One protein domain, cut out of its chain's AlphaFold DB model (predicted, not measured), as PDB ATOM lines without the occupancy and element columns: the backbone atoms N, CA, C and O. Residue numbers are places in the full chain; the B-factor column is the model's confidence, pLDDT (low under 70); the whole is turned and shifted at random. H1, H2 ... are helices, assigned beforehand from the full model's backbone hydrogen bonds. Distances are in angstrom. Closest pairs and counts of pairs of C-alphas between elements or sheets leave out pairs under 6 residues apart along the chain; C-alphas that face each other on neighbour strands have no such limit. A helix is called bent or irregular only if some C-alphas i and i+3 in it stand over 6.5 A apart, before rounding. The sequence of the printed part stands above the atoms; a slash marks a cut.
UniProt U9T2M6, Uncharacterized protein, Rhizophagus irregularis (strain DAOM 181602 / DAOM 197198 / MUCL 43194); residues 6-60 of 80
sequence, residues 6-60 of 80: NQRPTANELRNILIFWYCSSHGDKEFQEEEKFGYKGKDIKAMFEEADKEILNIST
ATOM      1  N   ASN A   6      17.966 -45.199 -33.594       86.38
ATOM      2  CA  ASN A   6      16.911 -46.127 -34.004       86.38
ATOM      3  C   ASN A   6      15.516 -45.651 -33.578       86.38
ATOM      4  O   ASN A   6      14.517 -46.137 -34.095       86.38
ATOM      5  N   GLN A   7      15.450 -44.695 -32.650       87.81
ATOM      6  CA  GLN A   7      14.209 -44.087 -32.169       87.81
ATOM      7  C   GLN A   7      13.973 -42.690 -32.759       87.81
ATOM      8  O   GLN A   7      13.062 -41.975 -32.332       87.81
ATOM      9  N   ARG A   8      14.809 -42.250 -33.710       89.19
ATOM     10  CA  ARG A   8      14.573 -40.992 -34.420       89.19
ATOM     11  C   ARG A   8      13.495 -41.201 -35.482       89.19
ATOM     12  O   ARG A   8      13.516 -42.225 -36.159       89.19
ATOM     13  N   PRO A   9      12.601 -40.220 -35.675       90.94
ATOM     14  CA  PRO A   9      11.690 -40.259 -36.804       90.94
ATOM     15  C   PRO A   9      12.484 -40.248 -38.113       90.94
ATOM     16  O   PRO A   9      13.517 -39.579 -38.236       90.94
ATOM     17  N   THR A  10      11.972 -40.953 -39.114       93.75
ATOM     18  CA  THR A  10      12.395 -40.793 -40.505       93.75
ATOM     19  C   THR A  10      12.179 -39.347 -40.963       93.75
ATOM     20  O   THR A  10      11.393 -38.594 -40.383       93.75
ATOM     21  N   ALA A  11      12.839 -38.940 -42.051       94.44
ATOM     22  CA  ALA A  11      12.681 -37.587 -42.591       94.44
ATOM     23  C   ALA A  11      11.213 -37.240 -42.907       94.44
ATOM     24  O   ALA A  11      10.784 -36.105 -42.700       94.44
ATOM     25  N   ASN A  12      10.430 -38.220 -43.366       96.38
ATOM     26  CA  ASN A  12       9.021 -38.019 -43.683       96.38
ATOM     27  C   ASN A  12       8.157 -37.866 -42.422       96.38
ATOM     28  O   ASN A  12       7.308 -36.979 -42.360       96.38
ATOM     29  N   GLU A  13       8.399 -38.683 -41.394       94.88
ATOM     30  CA  GLU A  13       7.717 -38.549 -40.101       94.88
ATOM     31  C   GLU A  13       8.039 -37.205 -39.446       94.88
ATOM     32  O   GLU A  13       7.131 -36.501 -39.010       94.88
ATOM     33  N   LEU A  14       9.313 -36.798 -39.464       94.25
ATOM     34  CA  LEU A  14       9.738 -35.498 -38.953       94.25
ATOM     35  C   LEU A  14       9.048 -34.353 -39.699       94.25
ATOM     36  O   LEU A  14       8.538 -33.431 -39.067       94.25
ATOM     37  N   ARG A  15       8.991 -34.420 -41.034       95.62
ATOM     38  CA  ARG A  15       8.280 -33.430 -41.850       95.62
ATOM     39  C   ARG A  15       6.814 -33.311 -41.427       95.62
ATOM     40  O   ARG A  15       6.316 -32.198 -41.303       95.62
ATOM     41  N   ASN A  16       6.133 -34.430 -41.196       95.75
ATOM     42  CA  ASN A  16       4.723 -34.424 -40.805       95.75
ATOM     43  C   ASN A  16       4.512 -33.831 -39.405       95.75
ATOM     44  O   ASN A  16       3.572 -33.061 -39.218       95.75
ATOM     45  N   ILE A  17       5.405 -34.130 -38.455       95.06
ATOM     46  CA  ILE A  17       5.394 -33.523 -37.114       95.06
ATOM     47  C   ILE A  17       5.559 -32.002 -37.218       95.06
ATOM     48  O   ILE A  17       4.766 -31.256 -36.651       95.06
ATOM     49  N   LEU A  18       6.549 -31.535 -37.988       94.88
ATOM     50  CA  LEU A  18       6.822 -30.105 -38.153       94.88
ATOM     51  C   LEU A  18       5.667 -29.359 -38.833       94.88
ATOM     52  O   LEU A  18       5.346 -28.246 -38.427       94.88
ATOM     53  N   ILE A  19       5.024 -29.966 -39.836       95.38
ATOM     54  CA  ILE A  19       3.843 -29.382 -40.489       95.38
ATOM     55  C   ILE A  19       2.684 -29.267 -39.503       95.38
ATOM     56  O   ILE A  19       2.061 -28.212 -39.435       95.38
ATOM     57  N   PHE A  20       2.417 -30.319 -38.724       95.56
ATOM     58  CA  PHE A  20       1.358 -30.285 -37.718       95.56
ATOM     59  C   PHE A  20       1.605 -29.164 -36.705       95.56
ATOM     60  O   PHE A  20       0.735 -28.325 -36.504       95.56
ATOM     61  N   TRP A  21       2.821 -29.075 -36.157       95.19
ATOM     62  CA  TRP A  21       3.187 -28.008 -35.223       95.19
ATOM     63  C   TRP A  21       3.037 -26.613 -35.827       95.19
ATOM     64  O   TRP A  21       2.511 -25.722 -35.164       95.19
ATOM     65  N   TYR A  22       3.456 -26.427 -37.081       94.50
ATOM     66  CA  TYR A  22       3.310 -25.162 -37.796       94.50
ATOM     67  C   TYR A  22       1.836 -24.764 -37.953       94.50
ATOM     68  O   TYR A  22       1.459 -23.648 -37.604       94.50
ATOM     69  N   CYS A  23       0.980 -25.667 -38.431       95.06
ATOM     70  CA  CYS A  23      -0.446 -25.381 -38.604       95.06
ATOM     71  C   CYS A  23      -1.140 -25.107 -37.258       95.06
ATOM     72  O   CYS A  23      -1.915 -24.155 -37.138       95.06
ATOM     73  N   SER A  24      -0.814 -25.887 -36.222       95.75
ATOM     74  CA  SER A  24      -1.334 -25.689 -34.869       95.75
ATOM     75  C   SER A  24      -0.898 -24.351 -34.261       95.75
ATOM     76  O   SER A  24      -1.725 -23.667 -33.656       95.75
ATOM     77  N   SER A  25       0.357 -23.927 -34.442       94.19
ATOM     78  CA  SER A  25       0.850 -22.665 -33.872       94.19
ATOM     79  C   SER A  25       0.244 -21.426 -34.538       94.19
ATOM     80  O   SER A  25      -0.000 -20.427 -33.866       94.19
ATOM     81  N   HIS A  26      -0.102 -21.503 -35.827       90.00
ATOM     82  CA  HIS A  26      -0.737 -20.404 -36.566       90.00
ATOM     83  C   HIS A  26      -2.218 -20.191 -36.209       90.00
ATOM     84  O   HIS A  26      -2.860 -19.288 -36.746       90.00
ATOM     85  N   GLY A  27      -2.773 -20.986 -35.288       82.25
ATOM     86  CA  GLY A  27      -4.153 -20.827 -34.833       82.25
ATOM     87  C   GLY A  27      -5.192 -21.298 -35.849       82.25
ATOM     88  O   GLY A  27      -6.346 -20.873 -35.770       82.25
ATOM     89  N   ASP A  28      -4.807 -22.163 -36.791       88.31
ATOM     90  CA  ASP A  28      -5.760 -22.782 -37.705       88.31
ATOM     91  C   ASP A  28      -6.760 -23.623 -36.897       88.31
ATOM     92  O   ASP A  28      -6.377 -24.528 -36.147       88.31
ATOM     93  N   LYS A  29      -8.047 -23.270 -37.013       87.00
ATOM     94  CA  LYS A  29      -9.143 -23.828 -36.209       87.00
ATOM     95  C   LYS A  29      -9.301 -25.328 -36.417       87.00
ATOM     96  O   LYS A  29      -9.668 -26.013 -35.468       87.00
ATOM     97  N   GLU A  30      -9.020 -25.822 -37.623       88.25
ATOM     98  CA  GLU A  30      -9.102 -27.250 -37.939       88.25
ATOM     99  C   GLU A  30      -8.099 -28.054 -37.100       88.25
ATOM    100  O   GLU A  30      -8.431 -29.100 -36.546       88.25
ATOM    101  N   PHE A  31      -6.902 -27.501 -36.907       91.00
ATOM    102  CA  PHE A  31      -5.812 -28.169 -36.204       91.00
ATOM    103  C   PHE A  31      -5.851 -27.987 -34.684       91.00
ATOM    104  O   PHE A  31      -5.197 -28.749 -33.982       91.00
ATOM    105  N   GLN A  32      -6.592 -27.009 -34.144       94.31
ATOM    106  CA  GLN A  32      -6.612 -26.758 -32.690       94.31
ATOM    107  C   GLN A  32      -7.220 -27.914 -31.891       94.31
ATOM    108  O   GLN A  32      -6.748 -28.227 -30.794       94.31
ATOM    109  N   GLU A  33      -8.277 -28.531 -32.420       94.81
ATOM    110  CA  GLU A  33      -8.951 -29.646 -31.755       94.81
ATOM    111  C   GLU A  33      -8.416 -31.016 -32.195       94.81
ATOM    112  O   GLU A  33      -8.716 -32.014 -31.539       94.81
ATOM    113  N   GLU A  34      -7.588 -31.057 -33.243       95.56
ATOM    114  CA  GLU A  34      -6.934 -32.269 -33.722       95.56
ATOM    115  C   GLU A  34      -5.829 -32.732 -32.759       95.56
ATOM    116  O   GLU A  34      -5.054 -31.931 -32.227       95.56
ATOM    117  N   GLU A  35      -5.754 -34.048 -32.551       96.12
ATOM    118  CA  GLU A  35      -4.723 -34.703 -31.750       96.12
ATOM    119  C   GLU A  35      -3.887 -35.631 -32.635       96.12
ATOM    120  O   GLU A  35      -4.388 -36.602 -33.207       96.12
ATOM    121  N   LYS A  36      -2.596 -35.321 -32.760       94.81
ATOM    122  CA  LYS A  36      -1.620 -36.104 -33.525       94.81
ATOM    123  C   LYS A  36      -0.301 -36.159 -32.772       94.81
ATOM    124  O   LYS A  36       0.080 -35.221 -32.078       94.81
ATOM    125  N   PHE A  37       0.418 -37.268 -32.928       92.69
ATOM    126  CA  PHE A  37       1.738 -37.473 -32.313       92.69
ATOM    127  C   PHE A  37       1.749 -37.329 -30.776       92.69
ATOM    128  O   PHE A  37       2.791 -37.029 -30.202       92.69
ATOM    129  N   GLY A  38       0.601 -37.546 -30.122       93.19
ATOM    130  CA  GLY A  38       0.437 -37.408 -28.671       93.19
ATOM    131  C   GLY A  38       0.218 -35.975 -28.178       93.19
ATOM    132  O   GLY A  38       0.283 -35.744 -26.975       93.19
ATOM    133  N   TYR A  39      -0.030 -35.021 -29.082       94.00
ATOM    134  CA  TYR A  39      -0.284 -33.626 -28.736       94.00
ATOM    135  C   TYR A  39      -1.546 -33.114 -29.413       94.00
ATOM    136  O   TYR A  39      -1.801 -33.395 -30.589       94.00
ATOM    137  N   LYS A  40      -2.296 -32.294 -28.682       96.38
ATOM    138  CA  LYS A  40      -3.412 -31.540 -29.236       96.38
ATOM    139  C   LYS A  40      -2.927 -30.197 -29.769       96.38
ATOM    140  O   LYS A  40      -2.086 -29.548 -29.145       96.38
ATOM    141  N   GLY A  41      -3.453 -29.750 -30.908       95.88
ATOM    142  CA  GLY A  41      -2.949 -28.535 -31.560       95.88
ATOM    143  C   GLY A  41      -3.024 -27.275 -30.694       95.88
ATOM    144  O   GLY A  41      -2.092 -26.471 -30.691       95.88
ATOM    145  N   LYS A  42      -4.080 -27.127 -29.889       95.94
ATOM    146  CA  LYS A  42      -4.192 -26.004 -28.945       95.94
ATOM    147  C   LYS A  42      -3.132 -26.009 -27.845       95.94
ATOM    148  O   LYS A  42      -2.692 -24.938 -27.430       95.94
ATOM    149  N   ASP A  43      -2.688 -27.188 -27.420       96.50
ATOM    150  CA  ASP A  43      -1.642 -27.319 -26.407       96.50
ATOM    151  C   ASP A  43      -0.293 -26.908 -27.007       96.50
ATOM    152  O   ASP A  43       0.459 -26.165 -26.385       96.50
ATOM    153  N   ILE A  44      -0.031 -27.286 -28.267       95.88
ATOM    154  CA  ILE A  44       1.147 -26.829 -29.018       95.88
ATOM    155  C   ILE A  44       1.172 -25.298 -29.099       95.88
ATOM    156  O   ILE A  44       2.190 -24.684 -28.789       95.88
ATOM    157  N   LYS A  45       0.054 -24.665 -29.478       95.50
ATOM    158  CA  LYS A  45      -0.039 -23.199 -29.547       95.50
ATOM    159  C   LYS A  45       0.286 -22.548 -28.200       95.50
ATOM    160  O   LYS A  45       1.094 -21.625 -28.156       95.50
ATOM    161  N   ALA A  46      -0.292 -23.062 -27.113       95.44
ATOM    162  CA  ALA A  46      -0.036 -22.562 -25.764       95.44
ATOM    163  C   ALA A  46       1.444 -22.697 -25.359       95.44
ATOM    164  O   ALA A  46       2.014 -21.743 -24.835       95.44
ATOM    165  N   MET A  47       2.085 -23.831 -25.666       94.50
ATOM    166  CA  MET A  47       3.511 -24.047 -25.386       94.50
ATOM    167  C   MET A  47       4.412 -23.038 -26.113       94.50
ATOM    168  O   MET A  47       5.359 -22.527 -25.519       94.50
ATOM    169  N   PHE A  48       4.129 -22.730 -27.384       92.88
ATOM    170  CA  PHE A  48       4.899 -21.726 -28.129       92.88
ATOM    171  C   PHE A  48       4.665 -20.304 -27.594       92.88
ATOM    172  O   PHE A  48       5.624 -19.553 -27.446       92.88
ATOM    173  N   GLU A  49       3.432 -19.946 -27.225       93.81
ATOM    174  CA  GLU A  49       3.132 -18.641 -26.613       93.81
ATOM    175  C   GLU A  49       3.800 -18.452 -25.237       93.81
ATOM    176  O   GLU A  49       4.132 -17.327 -24.854       93.81
ATOM    177  N   GLU A  50       3.966 -19.526 -24.464       93.94
ATOM    178  CA  GLU A  50       4.726 -19.523 -23.210       93.94
ATOM    179  C   GLU A  50       6.229 -19.377 -23.474       93.94
ATOM    180  O   GLU A  50       6.866 -18.486 -22.907       93.94
ATOM    181  N   ALA A  51       6.773 -20.162 -24.408       89.75
ATOM    182  CA  ALA A  51       8.178 -20.086 -24.802       89.75
ATOM    183  C   ALA A  51       8.564 -18.694 -25.334       89.75
ATOM    184  O   ALA A  51       9.612 -18.170 -24.965       89.75
ATOM    185  N   ASP A  52       7.712 -18.053 -26.139       89.56
ATOM    186  CA  ASP A  52       7.951 -16.694 -26.643       89.56
ATOM    187  C   ASP A  52       8.089 -15.669 -25.502       89.56
ATOM    188  O   ASP A  52       8.927 -14.765 -25.568       89.56
ATOM    189  N   LYS A  53       7.317 -15.825 -24.417       89.62
ATOM    190  CA  LYS A  53       7.429 -14.972 -23.219       89.62
ATOM    191  C   LYS A  53       8.712 -15.256 -22.444       89.62
ATOM    192  O   LYS A  53       9.353 -14.320 -21.969       89.62
ATOM    193  N   GLU A  54       9.102 -16.523 -22.320       86.81
ATOM    194  CA  GLU A  54      10.347 -16.905 -21.648       86.81
ATOM    195  C   GLU A  54      11.590 -16.440 -22.416       86.81
ATOM    196  O   GLU A  54      12.540 -15.955 -21.798       86.81
ATOM    197  N   ILE A  55      11.576 -16.502 -23.753       80.94
ATOM    198  CA  ILE A  55      12.687 -16.055 -24.609       80.94
ATOM    199  C   ILE A  55      13.023 -14.578 -24.369       80.94
ATOM    200  O   ILE A  55      14.197 -14.192 -24.336       80.94
ATOM    201  N   LEU A  56      12.011 -13.740 -24.140       74.25
ATOM    202  CA  LEU A  56      12.230 -12.334 -23.804       74.25
ATOM    203  C   LEU A  56      13.019 -12.170 -22.493       74.25
ATOM    204  O   LEU A  56      13.854 -11.269 -22.394       74.25
ATOM    205  N   ASN A  57      12.839 -13.072 -21.526       70.19
ATOM    206  CA  ASN A  57      13.544 -13.031 -20.245       70.19
ATOM    207  C   ASN A  57      15.009 -13.495 -20.370       70.19
ATOM    208  O   ASN A  57      15.897 -12.872 -19.784       70.19
ATOM    209  N   ILE A  58      15.314 -14.527 -21.170       65.81
ATOM    210  CA  ILE A  58      16.708 -14.992 -21.368       65.81
ATOM    211  C   ILE A  58      17.585 -13.999 -22.138       65.81
ATOM    212  O   ILE A  58      18.787 -13.933 -21.878       65.81
ATOM    213  N   SER A  59      17.010 -13.162 -23.008       59.06
ATOM    214  CA  SER A  59      17.755 -12.090 -23.695       59.06
ATOM    215  C   SER A  59      18.437 -11.117 -22.717       59.06
ATOM    216  O   SER A  59      19.486 -10.550 -23.018       59.06
ATOM    217  N   THR A  60      17.891 -10.972 -21.505       55.34
ATOM    218  CA  THR A  60      18.455 -10.101 -20.462       55.34
ATOM    219  C   THR A  60      19.545 -10.758 -19.608       55.34
ATOM    220  O   THR A  60      20.258 -10.051 -18.902       55.34
TER     221      THR A  60
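AT A GLANCE: This is residues 6 to 60 of the 80 residues of an uncharacterized protein of Rhizophagus irregularis (strain DAOM 181602 / DAOM 197198 / MUCL 43194) (UniProt U9T2M6). Two long helices, H1 and H3, meet near their ends as a wide V, the last residues of H1 touching the first part of H3. The short helix H2 and the loop of residues 33 to 40 sit at the corner between them, while residues 50 to 60, most of them the far part of H3, stick out as a free arm. The printed part has 55 residues with three named helices, H1, H2 and H3 in that order along the chain, and no named strand; the class is all helix, with 37 residues in the named helices. The whole is loose, with a radius of gyration of the C-alphas of 13.1 A, and flat, spanning 37 by 31 by 15 A.

HOW THE PARTS SIT: Residues 6 to 10 come before H1, residues 11 to 25. A tight link of 3 residues joins H1 to H2, residues 29 to 32. H1 and H2 touch, H1 with residues 20 to 24 alone, and their closest C-alphas, those of Ser 24 and Phe 31, are 5.3 A apart. A short link of 8 residues follows, in which residues 35 to 36 pair with residues 39 to 40, antiparallel, and it leads to H3, residues 41 to 58. H2 and H3 touch, H3 with residues 41 to 42 alone; the closest C-alphas, those of Gln 32 and Gly 41, are 4.2 A apart. H1 and H3 touch through residues 20 to 25 of H1 and 41 to 48 of H3, and the closest C-alphas, those of Ser 25 and Lys 45, are 4.4 A apart. The lines of H1 and H3 stand about perpendicular, at 81 degrees. In H1 every O i to N i+4 pair is within hydrogen-bond range, in H3 11 of 14 are, and H2 is too short for such a pair.

IN THESE COORDINATES: H1 runs from Ala 11, with its C-alpha at (12.681, -37.587, -42.591), to Ser 25, 20.9 A from first to last C-alpha. H2 runs from Lys 29 to Gln 32. H3, the longest helix with 18 residues, begins at Gly 41, with its C-alpha at (-2.949, -28.535, -31.560), and ends at Ile 58, with its C-alpha at (16.708, -14.992, -21.368), 26.0 A from first to last C-alpha.

THE WHOLE: The two C-alphas farthest apart, those of Asn 6 and Thr 60, are 38.5 A apart. Residues 50 to 60 stand free, of which 50 to 58 belong to H3; the 44 residues of the body without them span 32 by 17 by 15 A. The printed part has no cut, and neither link between the helices is long. The mean pLDDT of the printed part is 90.3, and residues 58 to 60 of the model are under 70.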